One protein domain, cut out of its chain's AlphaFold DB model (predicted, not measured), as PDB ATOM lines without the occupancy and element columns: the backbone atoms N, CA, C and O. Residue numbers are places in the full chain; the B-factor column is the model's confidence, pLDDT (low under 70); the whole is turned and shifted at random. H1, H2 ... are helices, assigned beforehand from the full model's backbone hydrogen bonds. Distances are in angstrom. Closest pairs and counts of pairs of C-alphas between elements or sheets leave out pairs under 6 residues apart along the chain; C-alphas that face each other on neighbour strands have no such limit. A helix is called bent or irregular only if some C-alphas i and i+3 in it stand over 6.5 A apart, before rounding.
ATOM      1  N   LYS A 180      65.066   3.790  36.208       71.19
ATOM      2  CA  LYS A 180      64.885   5.117  35.594       71.19
ATOM      3  C   LYS A 180      66.172   5.934  35.687       71.19
ATOM      4  O   LYS A 180      66.570   6.543  34.695       71.19
ATOM      5  N   THR A 181      66.846   5.901  36.830       76.44
ATOM      6  CA  THR A 181      68.119   6.597  37.032       76.44
ATOM      7  C   THR A 181      69.234   5.975  36.195       76.44
ATOM      8  O   THR A 181      69.946   6.688  35.490       76.44
ATOM      9  N   LEU A 182      69.330   4.639  36.167       75.75
ATOM     10  CA  LEU A 182      70.285   3.946  35.291       75.75
ATOM     11  C   LEU A 182      70.038   4.259  33.811       75.75
ATOM     12  O   LEU A 182      70.987   4.460  33.053       75.75
ATOM     13  N   LYS A 183      68.768   4.358  33.403       76.44
ATOM     14  CA  LYS A 183      68.391   4.777  32.051       76.44
ATOM     15  C   LYS A 183      68.843   6.203  31.750       76.44
ATOM     16  O   LYS A 183      69.380   6.431  30.671       76.44
ATOM     17  N   ALA A 184      68.667   7.145  32.675       80.00
ATOM     18  CA  ALA A 184      69.133   8.520  32.496       80.00
ATOM     19  C   ALA A 184      70.661   8.586  32.320       80.00
ATOM     20  O   ALA A 184      71.145   9.237  31.396       80.00
ATOM     21  N   TYR A 185      71.425   7.847  33.131       82.38
ATOM     22  CA  TYR A 185      72.882   7.761  32.971       82.38
ATOM     23  C   TYR A 185      73.295   7.105  31.650       82.38
ATOM     24  O   TYR A 185      74.205   7.600  30.988       82.38
ATOM     25  N   GLY A 186      72.602   6.042  31.230       78.94
ATOM     26  CA  GLY A 186      72.822   5.402  29.930       78.94
ATOM     27  C   GLY A 186      72.583   6.351  28.753       78.94
ATOM     28  O   GLY A 186      73.425   6.435  27.862       78.94
ATOM     29  N   LEU A 187      71.490   7.120  28.782       78.38
ATOM     30  CA  LEU A 187      71.164   8.111  27.749       78.38
ATOM     31  C   LEU A 187      72.195   9.244  27.685       78.38
ATOM     32  O   LEU A 187      72.655   9.579  26.596       78.38
ATOM     33  N   ASN A 188      72.610   9.786  28.835       81.94
ATOM     34  CA  ASN A 188      73.631  10.836  28.887       81.94
ATOM     35  C   ASN A 188      74.977  10.347  28.328       81.94
ATOM     36  O   ASN A 188      75.652  11.070  27.597       81.94
ATOM     37  N   LEU A 189      75.368   9.110  28.648       80.69
ATOM     38  CA  LEU A 189      76.582   8.501  28.107       80.69
ATOM     39  C   LEU A 189      76.482   8.235  26.606       80.69
ATOM     40  O   LEU A 189      77.457   8.435  25.887       80.69
ATOM     41  N   GLU A 190      75.322   7.800  26.122       77.50
ATOM     42  CA  GLU A 190      75.061   7.612  24.696       77.50
ATOM     43  C   GLU A 190      75.170   8.915  23.911       77.50
ATOM     44  O   GLU A 190      75.855   8.947  22.890       77.50
ATOM     45  N   GLU A 191      74.540   9.980  24.401       81.25
ATOM     46  CA  GLU A 191      74.616  11.301  23.785       81.25
ATOM     47  C   GLU A 191      76.043  11.847  23.801       81.25
ATOM     48  O   GLU A 191      76.495  12.447  22.830       81.25
ATOM     49  N   LEU A 192      76.782  11.629  24.889       83.06
ATOM     50  CA  LEU A 192      78.174  12.042  24.949       83.06
ATOM     51  C   LEU A 192      79.000  11.286  23.903       83.06
ATOM     52  O   LEU A 192      79.739  11.909  23.155       83.06
ATOM     53  N   LEU A 193      78.870   9.960  23.826       76.00
ATOM     54  CA  LEU A 193      79.674   9.120  22.932       76.00
ATOM     55  C   LEU A 193      79.296   9.230  21.449       76.00
ATOM     56  O   LEU A 193      80.073   8.770  20.616       76.00
ATOM     57  N   SER A 194      78.143   9.815  21.110       75.31
ATOM     58  CA  SER A 194      77.744  10.081  19.721       75.31
ATOM     59  C   SER A 194      78.327  11.376  19.148       75.31
ATOM     60  O   SER A 194      78.210  11.609  17.947       75.31
ATOM     61  N   ARG A 195      78.956  12.218  19.980       82.44
ATOM     62  CA  ARG A 195      79.609  13.463  19.557       82.44
ATOM     63  C   ARG A 195      81.008  13.186  19.005       82.44
ATOM     64  O   ARG A 195      81.758  12.376  19.555       82.44
ATOM     65  N   ASP A 196      81.397  13.938  17.981       75.00
ATOM     66  CA  ASP A 196      82.771  13.930  17.481       75.00
ATOM     67  C   ASP A 196      83.732  14.583  18.496       75.00
ATOM     68  O   ASP A 196      83.408  15.585  19.133       75.00
ATOM     69  N   ASN A 197      84.943  14.030  18.634       80.12
ATOM     70  CA  ASN A 197      86.057  14.608  19.408       80.12
ATOM     71  C   ASN A 197      85.810  14.873  20.913       80.12
ATOM     72  O   ASN A 197      86.283  15.862  21.472       80.12
ATOM     73  N   VAL A 198      85.142  13.956  21.616       80.31
ATOM     74  CA  VAL A 198      84.932  14.060  23.075       80.31
ATOM     75  C   VAL A 198      86.225  13.837  23.867       80.31
ATOM     76  O   VAL A 198      86.886  12.796  23.740       80.31
ATOM     77  N   LYS A 199      86.539  14.763  24.780       85.19
ATOM     78  CA  LYS A 199      87.730  14.694  25.639       85.19
ATOM     79  C   LYS A 199      87.647  13.550  26.655       85.19
ATOM     80  O   LYS A 199      86.591  13.232  27.198       85.19
ATOM     81  N   LYS A 200      88.805  12.975  27.008       81.69
ATOM     82  CA  LYS A 200      88.910  11.909  28.027       81.69
ATOM     83  C   LYS A 200      88.311  12.322  29.380       81.69
ATOM     84  O   LYS A 200      87.664  11.497  30.014       81.69
ATOM     85  N   ALA A 201      88.518  13.571  29.804       83.94
ATOM     86  CA  ALA A 201      88.021  14.086  31.080       83.94
ATOM     87  C   ALA A 201      86.484  14.139  31.142       83.94
ATOM     88  O   ALA A 201      85.902  13.708  32.130       83.94
ATOM     89  N   GLU A 202      85.829  14.574  30.063       85.69
ATOM     90  CA  GLU A 202      84.361  14.632  29.977       85.69
ATOM     91  C   GLU A 202      83.739  13.233  30.048       85.69
ATOM     92  O   GLU A 202      82.767  13.017  30.769       85.69
ATOM     93  N   LYS A 203      84.350  12.249  29.373       80.56
ATOM     94  CA  LYS A 203      83.927  10.843  29.479       80.56
ATOM     95  C   LYS A 203      84.055  10.324  30.909       80.56
ATOM     96  O   LYS A 203      83.145   9.671  31.402       80.56
ATOM     97  N   GLN A 204      85.172  10.620  31.575       81.50
ATOM     98  CA  GLN A 204      85.398  10.200  32.960       81.50
ATOM     99  C   GLN A 204      84.363  10.789  33.921       81.50
ATOM    100  O   GLN A 204      83.860  10.058  34.768       81.50
ATOM    101  N   GLU A 205      83.990  12.060  33.750       85.31
ATOM    102  CA  GLU A 205      82.928  12.688  34.544       85.31
ATOM    103  C   GLU A 205      81.587  11.974  34.361       85.31
ATOM    104  O   GLU A 205      80.921  11.638  35.338       85.31
ATOM    105  N   ALA A 206      81.227  11.663  33.115       83.75
ATOM    106  CA  ALA A 206      79.976  10.982  32.807       83.75
ATOM    107  C   ALA A 206      79.921   9.535  33.337       83.75
ATOM    108  O   ALA A 206      78.834   9.030  33.617       83.75
ATOM    109  N   TYR A 207      81.069   8.867  33.519       83.94
ATOM    110  CA  TYR A 207      81.125   7.537  34.136       83.94
ATOM    111  C   TYR A 207      81.047   7.557  35.666       83.94
ATOM    112  O   TYR A 207      80.675   6.536  36.247       83.94
ATOM    113  N   LYS A 208      81.358   8.678  36.339       84.38
ATOM    114  CA  LYS A 208      81.397   8.742  37.814       84.38
ATOM    115  C   LYS A 208      80.131   8.211  38.493       84.38
ATOM    116  O   LYS A 208      80.289   7.398  39.401       84.38
ATOM    117  N   PRO A 209      78.901   8.564  38.069       83.62
ATOM    118  CA  PRO A 209      77.706   8.026  38.712       83.62
ATOM    119  C   PRO A 209      77.627   6.495  38.627       83.62
ATOM    120  O   PRO A 209      77.284   5.841  39.607       83.62
ATOM    121  N   LEU A 210      78.020   5.900  37.492       81.62
ATOM    122  CA  LEU A 210      78.079   4.442  37.340       81.62
ATOM    123  C   LEU A 210      79.209   3.814  38.164       81.62
ATOM    124  O   LEU A 210      79.018   2.726  38.700       81.62
ATOM    125  N   HIS A 211      80.369   4.476  38.282       82.19
ATOM    126  CA  HIS A 211      81.452   4.029  39.168       82.19
ATOM    127  C   HIS A 211      80.976   3.939  40.617       82.19
ATOM    128  O   HIS A 211      81.248   2.937  41.278       82.19
ATOM    129  N   THR A 212      80.268   4.963  41.099       79.44
ATOM    130  CA  THR A 212      79.719   5.001  42.458       79.44
ATOM    131  C   THR A 212      78.731   3.862  42.667       79.44
ATOM    132  O   THR A 212      78.923   3.063  43.573       79.44
ATOM    133  N   ILE A 213      77.762   3.690  41.759       77.56
ATOM    134  CA  ILE A 213      76.790   2.589  41.845       77.56
ATOM    135  C   ILE A 213      77.486   1.234  41.877       77.56
ATOM    136  O   ILE A 213      77.155   0.405  42.715       77.56
ATOM    137  N   LEU A 214      78.441   0.989  40.977       79.44
ATOM    138  CA  LEU A 214      79.196  -0.262  40.954       79.44
ATOM    139  C   LEU A 214      79.978  -0.472  42.247       79.44
ATOM    140  O   LEU A 214      80.013  -1.589  42.754       79.44
ATOM    141  N   SER A 215      80.583   0.587  42.786       77.06
ATOM    142  CA  SER A 215      81.333   0.523  44.039       77.06
ATOM    143  C   SER A 215      80.416   0.146  45.198       77.06
ATOM    144  O   SER A 215      80.694  -0.832  45.881       77.06
ATOM    145  N   ASP A 216      79.288   0.838  45.349       72.62
ATOM    146  CA  ASP A 216      78.328   0.621  46.437       72.62
ATOM    147  C   ASP A 216      77.554  -0.698  46.279       72.62
ATOM    148  O   ASP A 216      77.126  -1.318  47.252       72.62
ATOM    149  N   SER A 217      77.358  -1.147  45.036       70.25
ATOM    150  CA  SER A 217      76.578  -2.351  44.730       70.25
ATOM    151  C   SER A 217      77.394  -3.629  44.701       70.25
ATOM    152  O   SER A 217      76.817  -4.711  44.801       70.25
ATOM    153  N   LEU A 218      78.711  -3.532  44.529       74.12
ATOM    154  CA  LEU A 218      79.598  -4.690  44.520       74.12
ATOM    155  C   LEU A 218      80.466  -4.754  45.766       74.12
ATOM    156  O   LEU A 218      80.863  -5.851  46.124       74.12
ATOM    157  N   PHE A 219      80.737  -3.652  46.460       71.12
ATOM    158  CA  PHE A 219      81.583  -3.674  47.648       71.12
ATOM    159  C   PHE A 219      80.819  -3.223  48.888       71.12
ATOM    160  O   PHE A 219      80.139  -2.200  48.850       71.12
ATOM    161  N   PRO A 220      80.947  -3.940  50.018       64.06
ATOM    162  CA  PRO A 220      80.409  -3.459  51.279       64.06
ATOM    163  C   PRO A 220      81.108  -2.156  51.680       64.06
ATOM    164  O   PRO A 220      82.342  -2.089  51.691       64.06
ATOM    165  N   THR A 221      80.331  -1.145  52.063       58.03
ATOM    166  CA  THR A 221      80.835   0.166  52.505       58.03
ATOM    167  C   THR A 221      81.701   0.075  53.768       58.03
ATOM    168  O   THR A 221      82.677   0.817  53.879       58.03
ATOM    169  N   ASP A 222      81.413  -0.900  54.641       54.75
ATOM    170  CA  ASP A 222      82.035  -1.098  55.963       54.75
ATOM    171  C   ASP A 222      82.917  -2.351  56.073       54.75
ATOM    172  O   ASP A 222      83.128  -2.897  57.156       54.75
ATOM    173  N   THR A 223      83.465  -2.847  54.963       52.50
ATOM    174  CA  THR A 223      84.500  -3.878  55.102       52.50
ATOM    175  C   THR A 223      85.815  -3.235  55.510       52.50
ATOM    176  O   THR A 223      86.521  -2.644  54.693       52.50
ATOM    177  N   ASP A 224      86.168  -3.402  56.787       52.72
ATOM    178  CA  ASP A 224      87.565  -3.459  57.205       52.72
ATOM    179  C   ASP A 224      88.351  -4.211  56.122       52.72
ATOM    180  O   ASP A 224      87.926  -5.286  55.684       52.72
ATOM    181  N   ASN A 225      89.473  -3.628  55.682       56.09
ATOM    182  CA  ASN A 225      90.300  -3.993  54.511       56.09
ATOM    183  C   ASN A 225      90.839  -5.451  54.480       56.09
ATOM    184  O   ASN A 225      91.791  -5.755  53.764       56.09
ATOM    185  N   ILE A 226      90.293  -6.353  55.292       63.94
ATOM    186  CA  ILE A 226      90.743  -7.721  55.524       63.94
ATOM    187  C   ILE A 226      90.085  -8.714  54.552       63.94
ATOM    188  O   ILE A 226      90.741  -9.675  54.158       63.94
ATOM    189  N   ARG A 227      88.823  -8.505  54.138       75.69
ATOM    190  CA  ARG A 227      88.062  -9.479  53.315       75.69
ATOM    191  C   ARG A 227      88.173  -9.230  51.812       75.69
ATOM    192  O   ARG A 227      88.383 -10.168  51.039       75.69
ATOM    193  N   TYR A 228      88.065  -7.961  51.424       78.00
ATOM    194  CA  TYR A 228      88.134  -7.505  50.043       78.00
ATOM    195  C   TYR A 228      89.020  -6.266  49.943       78.00
ATOM    196  O   TYR A 228      88.928  -5.350  50.760       78.00
ATOM    197  N   LYS A 229      89.833  -6.188  48.892       75.81
ATOM    198  CA  LYS A 229      90.385  -4.912  48.432       75.81
ATOM    199  C   LYS A 229      89.242  -4.106  47.826       75.81
ATOM    200  O   LYS A 229      88.512  -4.634  46.986       75.81
ATOM    201  N   LYS A 230      89.117  -2.829  48.204       67.88
ATOM    202  CA  LYS A 230      88.186  -1.912  47.532       67.88
ATOM    203  C   LYS A 230      88.493  -1.904  46.035       67.88
ATOM    204  O   LYS A 230      89.613  -1.582  45.632       67.88
ATOM    205  N   GLY A 231      87.515  -2.278  45.214       64.12
ATOM    206  CA  GLY A 231      87.632  -2.106  43.772       64.12
ATOM    207  C   GLY A 231      87.596  -0.621  43.431       64.12
ATOM    208  O   GLY A 231      86.825   0.140  44.009       64.12
ATOM    209  N   ASN A 232      88.449  -0.203  42.499       68.94
ATOM    210  CA  ASN A 232      88.430   1.154  41.974       68.94
ATOM    211  C   ASN A 232      87.938   1.144  40.526       68.94
ATOM    212  O   ASN A 232      88.732   1.003  39.593       68.94
ATOM    213  N   PHE A 233      86.633   1.342  40.350       75.75
ATOM    214  CA  PHE A 233      86.038   1.381  39.018       75.75
ATOM    215  C   PHE A 233      86.435   2.619  38.204       75.75
ATOM    216  O   PHE A 233      86.286   2.571  36.991       75.75
ATOM    217  N   HIS A 234      87.037   3.665  38.798       69.88
ATOM    218  CA  HIS A 234      87.483   4.865  38.064       69.88
ATOM    219  C   HIS A 234      88.495   4.561  36.944       69.88
ATOM    220  O   HIS A 234      88.655   5.350  36.016       69.88
ATOM    221  N   ASN A 235      89.176   3.412  37.019       69.75
ATOM    222  CA  ASN A 235      90.128   2.957  36.006       69.75
ATOM    223  C   ASN A 235      89.537   1.919  35.037       69.75
ATOM    224  O   ASN A 235      90.278   1.331  34.245       69.75
ATOM    225  N   MET A 236      88.228   1.656  35.086       76.12
ATOM    226  CA  MET A 236      87.592   0.746  34.138       76.12
ATOM    227  C   MET A 236      87.683   1.311  32.715       76.12
ATOM    228  O   MET A 236      87.417   2.484  32.455       76.12
ATOM    229  N   SER A 237      88.111   0.466  31.772       74.94
ATOM    230  CA  SER A 237      88.274   0.866  30.372       74.94
ATOM    231  C   SER A 237      86.931   1.242  29.742       74.94
ATOM    232  O   SER A 237      85.917   0.584  29.977       74.94
ATOM    233  N   GLN A 238      86.951   2.239  28.851       71.75
ATOM    234  CA  GLN A 238      85.781   2.680  28.079       71.75
ATOM    235  C   GLN A 238      85.101   1.532  27.327       71.75
ATOM    236  O   GLN A 238      83.883   1.542  27.196       71.75
ATOM    237  N   ARG A 239      85.865   0.513  26.902       75.12
ATOM    238  CA  ARG A 239      85.330  -0.679  26.226       75.12
ATOM    239  C   ARG A 239      84.195  -1.329  27.020       75.12
ATOM    240  O   ARG A 239      83.197  -1.705  26.423       75.12
ATOM    241  N   TYR A 240      84.332  -1.447  28.340       75.38
ATOM    242  CA  TYR A 240      83.317  -2.069  29.194       75.38
ATOM    243  C   TYR A 240      82.003  -1.285  29.156       75.38
ATOM    244  O   TYR A 240      80.939  -1.857  28.958       75.38
ATOM    245  N   TYR A 241      82.082   0.040  29.244       74.69
ATOM    246  CA  TYR A 241      80.914   0.910  29.148       74.69
ATOM    247  C   TYR A 241      80.295   0.945  27.756       74.69
ATOM    248  O   TYR A 241      79.074   0.992  27.632       74.69
ATOM    249  N   SER A 242      81.111   0.899  26.706       71.69
ATOM    250  CA  SER A 242      80.609   0.766  25.341       71.69
ATOM    251  C   SER A 242      79.836  -0.540  25.164       71.69
ATOM    252  O   SER A 242      78.757  -0.512  24.588       71.69
ATOM    253  N   VAL A 243      80.321  -1.656  25.721       71.25
ATOM    254  CA  VAL A 243      79.593  -2.935  25.698       71.25
ATOM    255  C   VAL A 243      78.298  -2.857  26.506       71.25
ATOM    256  O   VAL A 243      77.266  -3.318  26.021       71.25
ATOM    257  N   TRP A 244      78.312  -2.215  27.682       74.81
ATOM    258  CA  TRP A 244      77.088  -1.941  28.439       74.81
ATOM    259  C   TRP A 244      76.057  -1.240  27.560       74.81
ATOM    260  O   TRP A 244      74.954  -1.739  27.396       74.81
ATOM    261  N   LEU A 245      76.432  -0.131  26.922       70.69
ATOM    262  CA  LEU A 245      75.535   0.642  26.064       70.69
ATOM    263  C   LEU A 245      75.063  -0.155  24.845       70.69
ATOM    264  O   LEU A 245      73.882  -0.108  24.512       70.69
ATOM    265  N   SER A 246      75.944  -0.928  24.206       67.44
ATOM    266  CA  SER A 246      75.587  -1.786  23.072       67.44
ATOM    267  C   SER A 246      74.581  -2.874  23.452       67.44
ATOM    268  O   SER A 246      73.616  -3.075  22.715       67.44
ATOM    269  N   SER A 247      74.737  -3.506  24.622       63.19
ATOM    270  CA  SER A 247      73.791  -4.513  25.135       63.19
ATOM    271  C   SER A 247      72.371  -3.965  25.339       63.19
ATOM    272  O   SER A 247      71.409  -4.719  25.428       63.19
ATOM    273  N   LEU A 248      72.222  -2.637  25.378       64.75
ATOM    274  CA  LEU A 248      70.956  -1.941  25.615       64.75
ATOM    275  C   LEU A 248      70.270  -1.483  24.323       64.75
ATOM    276  O   LEU A 248      69.143  -0.982  24.374       64.75
ATOM    277  N   ARG A 249      70.933  -1.637  23.166       59.28
ATOM    278  CA  ARG A 249      70.422  -1.169  21.871       59.28
ATOM    279  C   ARG A 249      69.840  -2.266  20.988       59.28
ATOM    280  O   ARG A 249      69.180  -1.921  20.019       59.28
ATOM    281  N   GLY A 250      70.048  -3.552  21.271       52.66
ATOM    282  CA  GLY A 250      69.619  -4.656  20.393       52.66
ATOM    283  C   GLY A 250      70.367  -4.709  19.046       52.66
ATOM    284  O   GLY A 250      70.744  -5.784  18.600       52.66
ATOM    285  N   ASN A 251      70.659  -3.562  18.414       55.50
ATOM    286  CA  ASN A 251      71.646  -3.381  17.349       55.50
ATOM    287  C   ASN A 251      72.206  -1.940  17.311       55.50
ATOM    288  O   ASN A 251      71.628  -1.008  17.863       55.50
ATOM    289  N   ALA A 252      73.323  -1.734  16.603       52.00
ATOM    290  CA  ALA A 252      74.047  -0.456  16.560       52.00
ATOM    291  C   ALA A 252      73.268   0.731  15.949       52.00
ATOM    292  O   ALA A 252      73.672   1.877  16.136       52.00
ATOM    293  N   LYS A 253      72.180   0.474  15.207       54.50
ATOM    294  CA  LYS A 253      71.377   1.497  14.514       54.50
ATOM    295  C   LYS A 253      70.099   1.874  15.273       54.50
ATOM    296  O   LYS A 253      69.425   2.826  14.884       54.50
ATOM    297  N   GLN A 254      69.742   1.138  16.326       58.88
ATOM    298  CA  GLN A 254      68.553   1.395  17.131       58.88
ATOM    299  C   GLN A 254      68.852   2.372  18.271       58.88
ATOM    300  O   GLN A 254      69.896   2.312  18.918       58.88
ATOM    301  N   LYS A 255      67.899   3.278  18.525       60.00
ATOM    302  CA  LYS A 255      67.914   4.135  19.717       60.00
ATOM    303  C   LYS A 255      67.754   3.277  20.970       60.00
ATOM    304  O   LYS A 255      67.062   2.257  20.939       60.00
ATOM    305  N   PHE A 256      68.322   3.751  22.077       61.75
ATOM    306  CA  PHE A 256      68.162   3.181  23.415       61.75
ATOM    307  C   PHE A 256      66.699   2.806  23.710       61.75
ATOM    308  O   PHE A 256      65.843   3.661  23.943       61.75
ATOM    309  N   THR A 257      66.403   1.508  23.680       56.59
ATOM    310  CA  THR A 257      65.046   0.951  23.810       56.59
ATOM    311  C   THR A 257      65.017  -0.049  24.950       56.59
ATOM    312  O   THR A 257      64.568  -1.184  24.822       56.59
ATOM    313  N   VAL A 258      65.498   0.379  26.113       57.88
ATOM    314  CA  VAL A 258      65.405  -0.448  27.313       57.88
ATOM    315  C   VAL A 258      63.935  -0.598  27.691       57.88
ATOM    316  O   VAL A 258      63.313   0.345  28.189       57.88
ATOM    317  N   LYS A 259      63.386  -1.782  27.398       53.81
ATOM    318  CA  LYS A 259      62.008  -2.177  27.717       53.81
ATOM    319  C   LYS A 259      61.840  -2.507  29.199       53.81
ATOM    320  O   LYS A 259      60.790  -2.211  29.756       53.81
ATOM    321  N   ASP A 260      62.882  -3.053  29.829       62.41
ATOM    322  CA  ASP A 260      62.892  -3.386  31.252       62.41
ATOM    323  C   ASP A 260      64.112  -2.754  31.952       62.41
ATOM    324  O   ASP A 260      65.253  -3.149  31.693       62.41
ATOM    325  N   PRO A 261      63.899  -1.770  32.841       61.09
ATOM    326  CA  PRO A 261      64.969  -1.114  33.575       61.09
ATOM    327  C   PRO A 261      65.788  -2.042  34.491       61.09
ATOM    328  O   PRO A 261      66.848  -1.641  34.956       61.09
ATOM    329  N   THR A 262      65.331  -3.265  34.756       63.12
ATOM    330  CA  THR A 262      66.053  -4.244  35.583       63.12
ATOM    331  C   THR A 262      67.203  -4.943  34.848       63.12
ATOM    332  O   THR A 262      68.221  -5.267  35.462       63.12
ATOM    333  N   VAL A 263      67.114  -5.062  33.517       67.75
ATOM    334  CA  VAL A 263      68.203  -5.564  32.654       67.75
ATOM    335  C   VAL A 263      69.421  -4.633  32.704       67.75
ATOM    336  O   VAL A 263      70.563  -5.078  32.595       67.75
ATOM    337  N   LEU A 264      69.205  -3.334  32.951       71.19
ATOM    338  CA  LEU A 264      70.293  -2.367  33.134       71.19
ATOM    339  C   LEU A 264      71.177  -2.721  34.326       71.19
ATOM    340  O   LEU A 264      72.402  -2.690  34.204       71.19
ATOM    341  N   SER A 265      70.552  -3.068  35.453       72.31
ATOM    342  CA  SER A 265      71.244  -3.456  36.682       72.31
ATOM    343  C   SER A 265      72.018  -4.759  36.484       72.31
ATOM    344  O   SER A 265      73.178  -4.845  36.881       72.31
ATOM    345  N   GLN A 266      71.431  -5.743  35.790       73.38
ATOM    346  CA  GLN A 266      72.123  -6.984  35.427       73.38
ATOM    347  C   GLN A 266      73.402  -6.700  34.640       73.38
ATOM    348  O   GLN A 266      74.488  -7.101  35.056       73.38
ATOM    349  N   ASN A 267      73.279  -6.000  33.511       74.44
ATOM    350  CA  ASN A 267      74.406  -5.787  32.606       74.44
ATOM    351  C   ASN A 267      75.487  -4.941  33.281       74.44
ATOM    352  O   ASN A 267      76.675  -5.199  33.097       74.44
ATOM    353  N   LEU A 268      75.089  -3.977  34.120       77.00
ATOM    354  CA  LEU A 268      76.028  -3.194  34.914       77.00
ATOM    355  C   LEU A 268      76.784  -4.086  35.913       77.00
ATOM    356  O   LEU A 268      78.013  -4.047  35.943       77.00
ATOM    357  N   ALA A 269      76.089  -4.950  36.664       76.25
ATOM    358  CA  ALA A 269      76.720  -5.897  37.586       76.25
ATOM    359  C   ALA A 269      77.689  -6.843  36.868       76.25
ATOM    360  O   ALA A 269      78.834  -6.987  37.291       76.25
ATOM    361  N   TYR A 270      77.264  -7.442  35.754       76.38
ATOM    362  CA  TYR A 270      78.110  -8.299  34.923       76.38
ATOM    363  C   TYR A 270      79.380  -7.595  34.465       76.38
ATOM    364  O   TYR A 270      80.451  -8.189  34.491       76.38
ATOM    365  N   ILE A 271      79.276  -6.328  34.080       76.88
ATOM    366  CA  ILE A 271      80.416  -5.539  33.623       76.88
ATOM    367  C   ILE A 271      81.379  -5.230  34.760       76.88
ATOM    368  O   ILE A 271      82.589  -5.387  34.584       76.88
ATOM    369  N   GLY A 272      80.860  -4.881  35.939       78.56
ATOM    370  CA  GLY A 272      81.683  -4.758  37.139       78.56
ATOM    371  C   GLY A 272      82.414  -6.064  37.463       78.56
ATOM    372  O   GLY A 272      83.617  -6.057  37.717       78.56
ATOM    373  N   MET A 273      81.727  -7.203  37.350       79.38
ATOM    374  CA  MET A 273      82.322  -8.526  37.556       79.38
ATOM    375  C   MET A 273      83.324  -8.911  36.463       79.38
ATOM    376  O   MET A 273      84.361  -9.502  36.762       79.38
ATOM    377  N   ALA A 274      83.083  -8.536  35.209       76.75
ATOM    378  CA  ALA A 274      84.011  -8.757  34.107       76.75
ATOM    379  C   ALA A 274      85.297  -7.939  34.275       76.75
ATOM    380  O   ALA A 274      86.390  -8.419  33.971       76.75
ATOM    381  N   TRP A 275      85.191  -6.712  34.787       78.62
ATOM    382  CA  TRP A 275      86.351  -5.886  35.124       78.62
ATOM    383  C   TRP A 275      87.188  -6.498  36.249       78.62
ATOM    384  O   TRP A 275      88.414  -6.515  36.169       78.62
ATOM    385  N   LEU A 276      86.526  -7.105  37.237       75.62
ATOM    386  CA  LEU A 276      87.162  -7.915  38.282       75.62
ATOM    387  C   LEU A 276      87.650  -9.291  37.786       75.62
ATOM    388  O   LEU A 276      88.074 -10.114  38.597       75.62
ATOM    389  N   LYS A 277      87.591  -9.546  36.468       72.94
ATOM    390  CA  LYS A 277      87.997 -10.793  35.797       72.94
ATOM    391  C   LYS A 277      87.237 -12.034  36.273       72.94
ATOM    392  O   LYS A 277      87.739 -13.149  36.204       72.94
ATOM    393  N   VAL A 278      86.008 -11.850  36.745       67.94
ATOM    394  CA  VAL A 278      85.152 -12.936  37.239       67.94
ATOM    395  C   VAL A 278      84.403 -13.640  36.107       67.94
ATOM    396  O   VAL A 278      84.156 -14.846  36.179       67.94
ATOM    397  N   VAL A 279      84.002 -12.886  35.089       68.06
ATOM    398  CA  VAL A 279      83.249 -13.346  33.911       68.06
ATOM    399  C   VAL A 279      83.861 -12.739  32.652       68.06
ATOM    400  O   VAL A 279      84.567 -11.729  32.735       68.06
ATOM    401  N   LYS A 280      83.631 -13.345  31.485       64.94
ATOM    402  CA  LYS A 280      84.121 -12.787  30.220       64.94
ATOM    403  C   LYS A 280      83.075 -11.839  29.645       64.94
ATOM    404  O   LYS A 280      81.881 -12.048  29.788       64.94
ATOM    405  N   ILE A 281      83.532 -10.788  28.966       58.31
ATOM    406  CA  ILE A 281      82.636  -9.830  28.294       58.31
ATOM    407  C   ILE A 281      81.861 -10.504  27.148       58.31
ATOM    408  O   ILE A 281      80.743 -10.098  26.862       58.31
ATOM    409  N   GLU A 282      82.429 -11.542  26.527       56.28
ATOM    410  CA  GLU A 282      81.797 -12.341  25.460       56.28
ATOM    411  C   GLU A 282      80.450 -12.956  25.900       56.28
ATOM    412  O   GLU A 282      79.574 -13.172  25.069       56.28
ATOM    413  N   ASP A 283      80.231 -13.133  27.210       48.81
ATOM    414  CA  ASP A 283      78.969 -13.624  27.781       48.81
ATOM    415  C   ASP A 283      77.803 -12.610  27.643       48.81
ATOM    416  O   ASP A 283      76.660 -12.957  27.924       48.81
ATOM    417  N   LEU A 284      78.073 -11.361  27.224       44.41
ATOM    418  CA  LEU A 284      77.074 -10.306  26.971       44.41
ATOM    419  C   LEU A 284      76.567 -10.283  25.518       44.41
ATOM    420  O   LEU A 284      75.590  -9.592  25.232       44.41
ATOM    421  N   GLU A 285      77.251 -10.979  24.601       34.66
ATOM    422  CA  GLU A 285      76.849 -11.107  23.190       34.66
ATOM    423  C   GLU A 285      75.902 -12.289  22.960       34.66
ATOM    424  O   GLU A 285      75.160 -12.302  21.978       34.66
TER     425      GLU A 285
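Overview. This is residues 180 to 285 of the 301 residues of an uncharacterized protein of Ruminococcus sp. AM36-2AA (UniProt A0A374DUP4). Look for two helical hairpins, H1 with H2 and H3 with H4, packed crosswise on each other, with the short helix H5 on the side of the H3 and H4 pair away from H1 and H2. A long loop between H2 and H3 reaches out along the longest axis, where residues 222 to 227 stick out, and a second long loop, residues 248 to 260, lies between H3 and H4. You have 106 printed residues with five named helices, H1 to H5 in chain order, and no named strand; the class is all helix. The whole is compact, with a radius of gyration of the C-alphas of 14.1 A, yet elongated, spanning 46 by 29 by 25 A.

Arrangement. Start at the longest helix, H2, residues 200 to 218, which has a kink of 44 degrees near residue 207 and is irregular, but only just: C-alphas 206 and 209 are 7.0 A apart. With its residues 203 to 210 alone it touches H1, residues 180 to 193; their closest C-alphas are those of Leu 189 and Ala 206, 6.3 A apart, in a hairpin at a shallow tilt of 26 degrees, opposite ways. Next look at the hub, H4, residues 261 to 275, which touches H2 about perpendicular, at 82 degrees, through residues 214 to 218 of H2 and 268 to 272 of H4 alone; the closest C-alphas are those of Leu 214 and Gly 272, 6.4 A apart. H4 forms a hairpin with H3, residues 238 to 247, at a shallow tilt of 32 degrees, only just short of steep; the closest C-alphas, those of Trp 244 and Asn 267, are 6.3 A apart. H2 and H3 are near each other. H5, residues 281 to 284, touches H3, with the closest C-alphas, those of Ser 247 and Leu 284, 6.9 A apart. In H1 and H3 every O i to N i+4 pair is within hydrogen-bond range, against 13 of 15 in H2 and 10 of 11 in H4; H5 is too short for such a pair.

Along the chain. Find C-alpha 200 at (88.910, 11.909, 28.027); from there H2 runs 25.2 A to C-alpha 218. H1 begins at C-alpha 180, (64.885, 5.117, 35.594), and is 19.9 A long. H4 is 22.0 A long, H3 14.3 A, and H5 5.7 A, ending at C-alpha 284, (77.074, -10.306, 26.971).

Size, cuts and confidence. The two C-alphas farthest apart, those of Ile 226 and Lys 253, are 46.3 A apart. The printed part has no cut; the links H2 to H3 and H3 to H4 are long. Mean pLDDT of the printed part is 71.1, and among the residues under 70 are 220 to 226, 246 to 263 and 278 to 285.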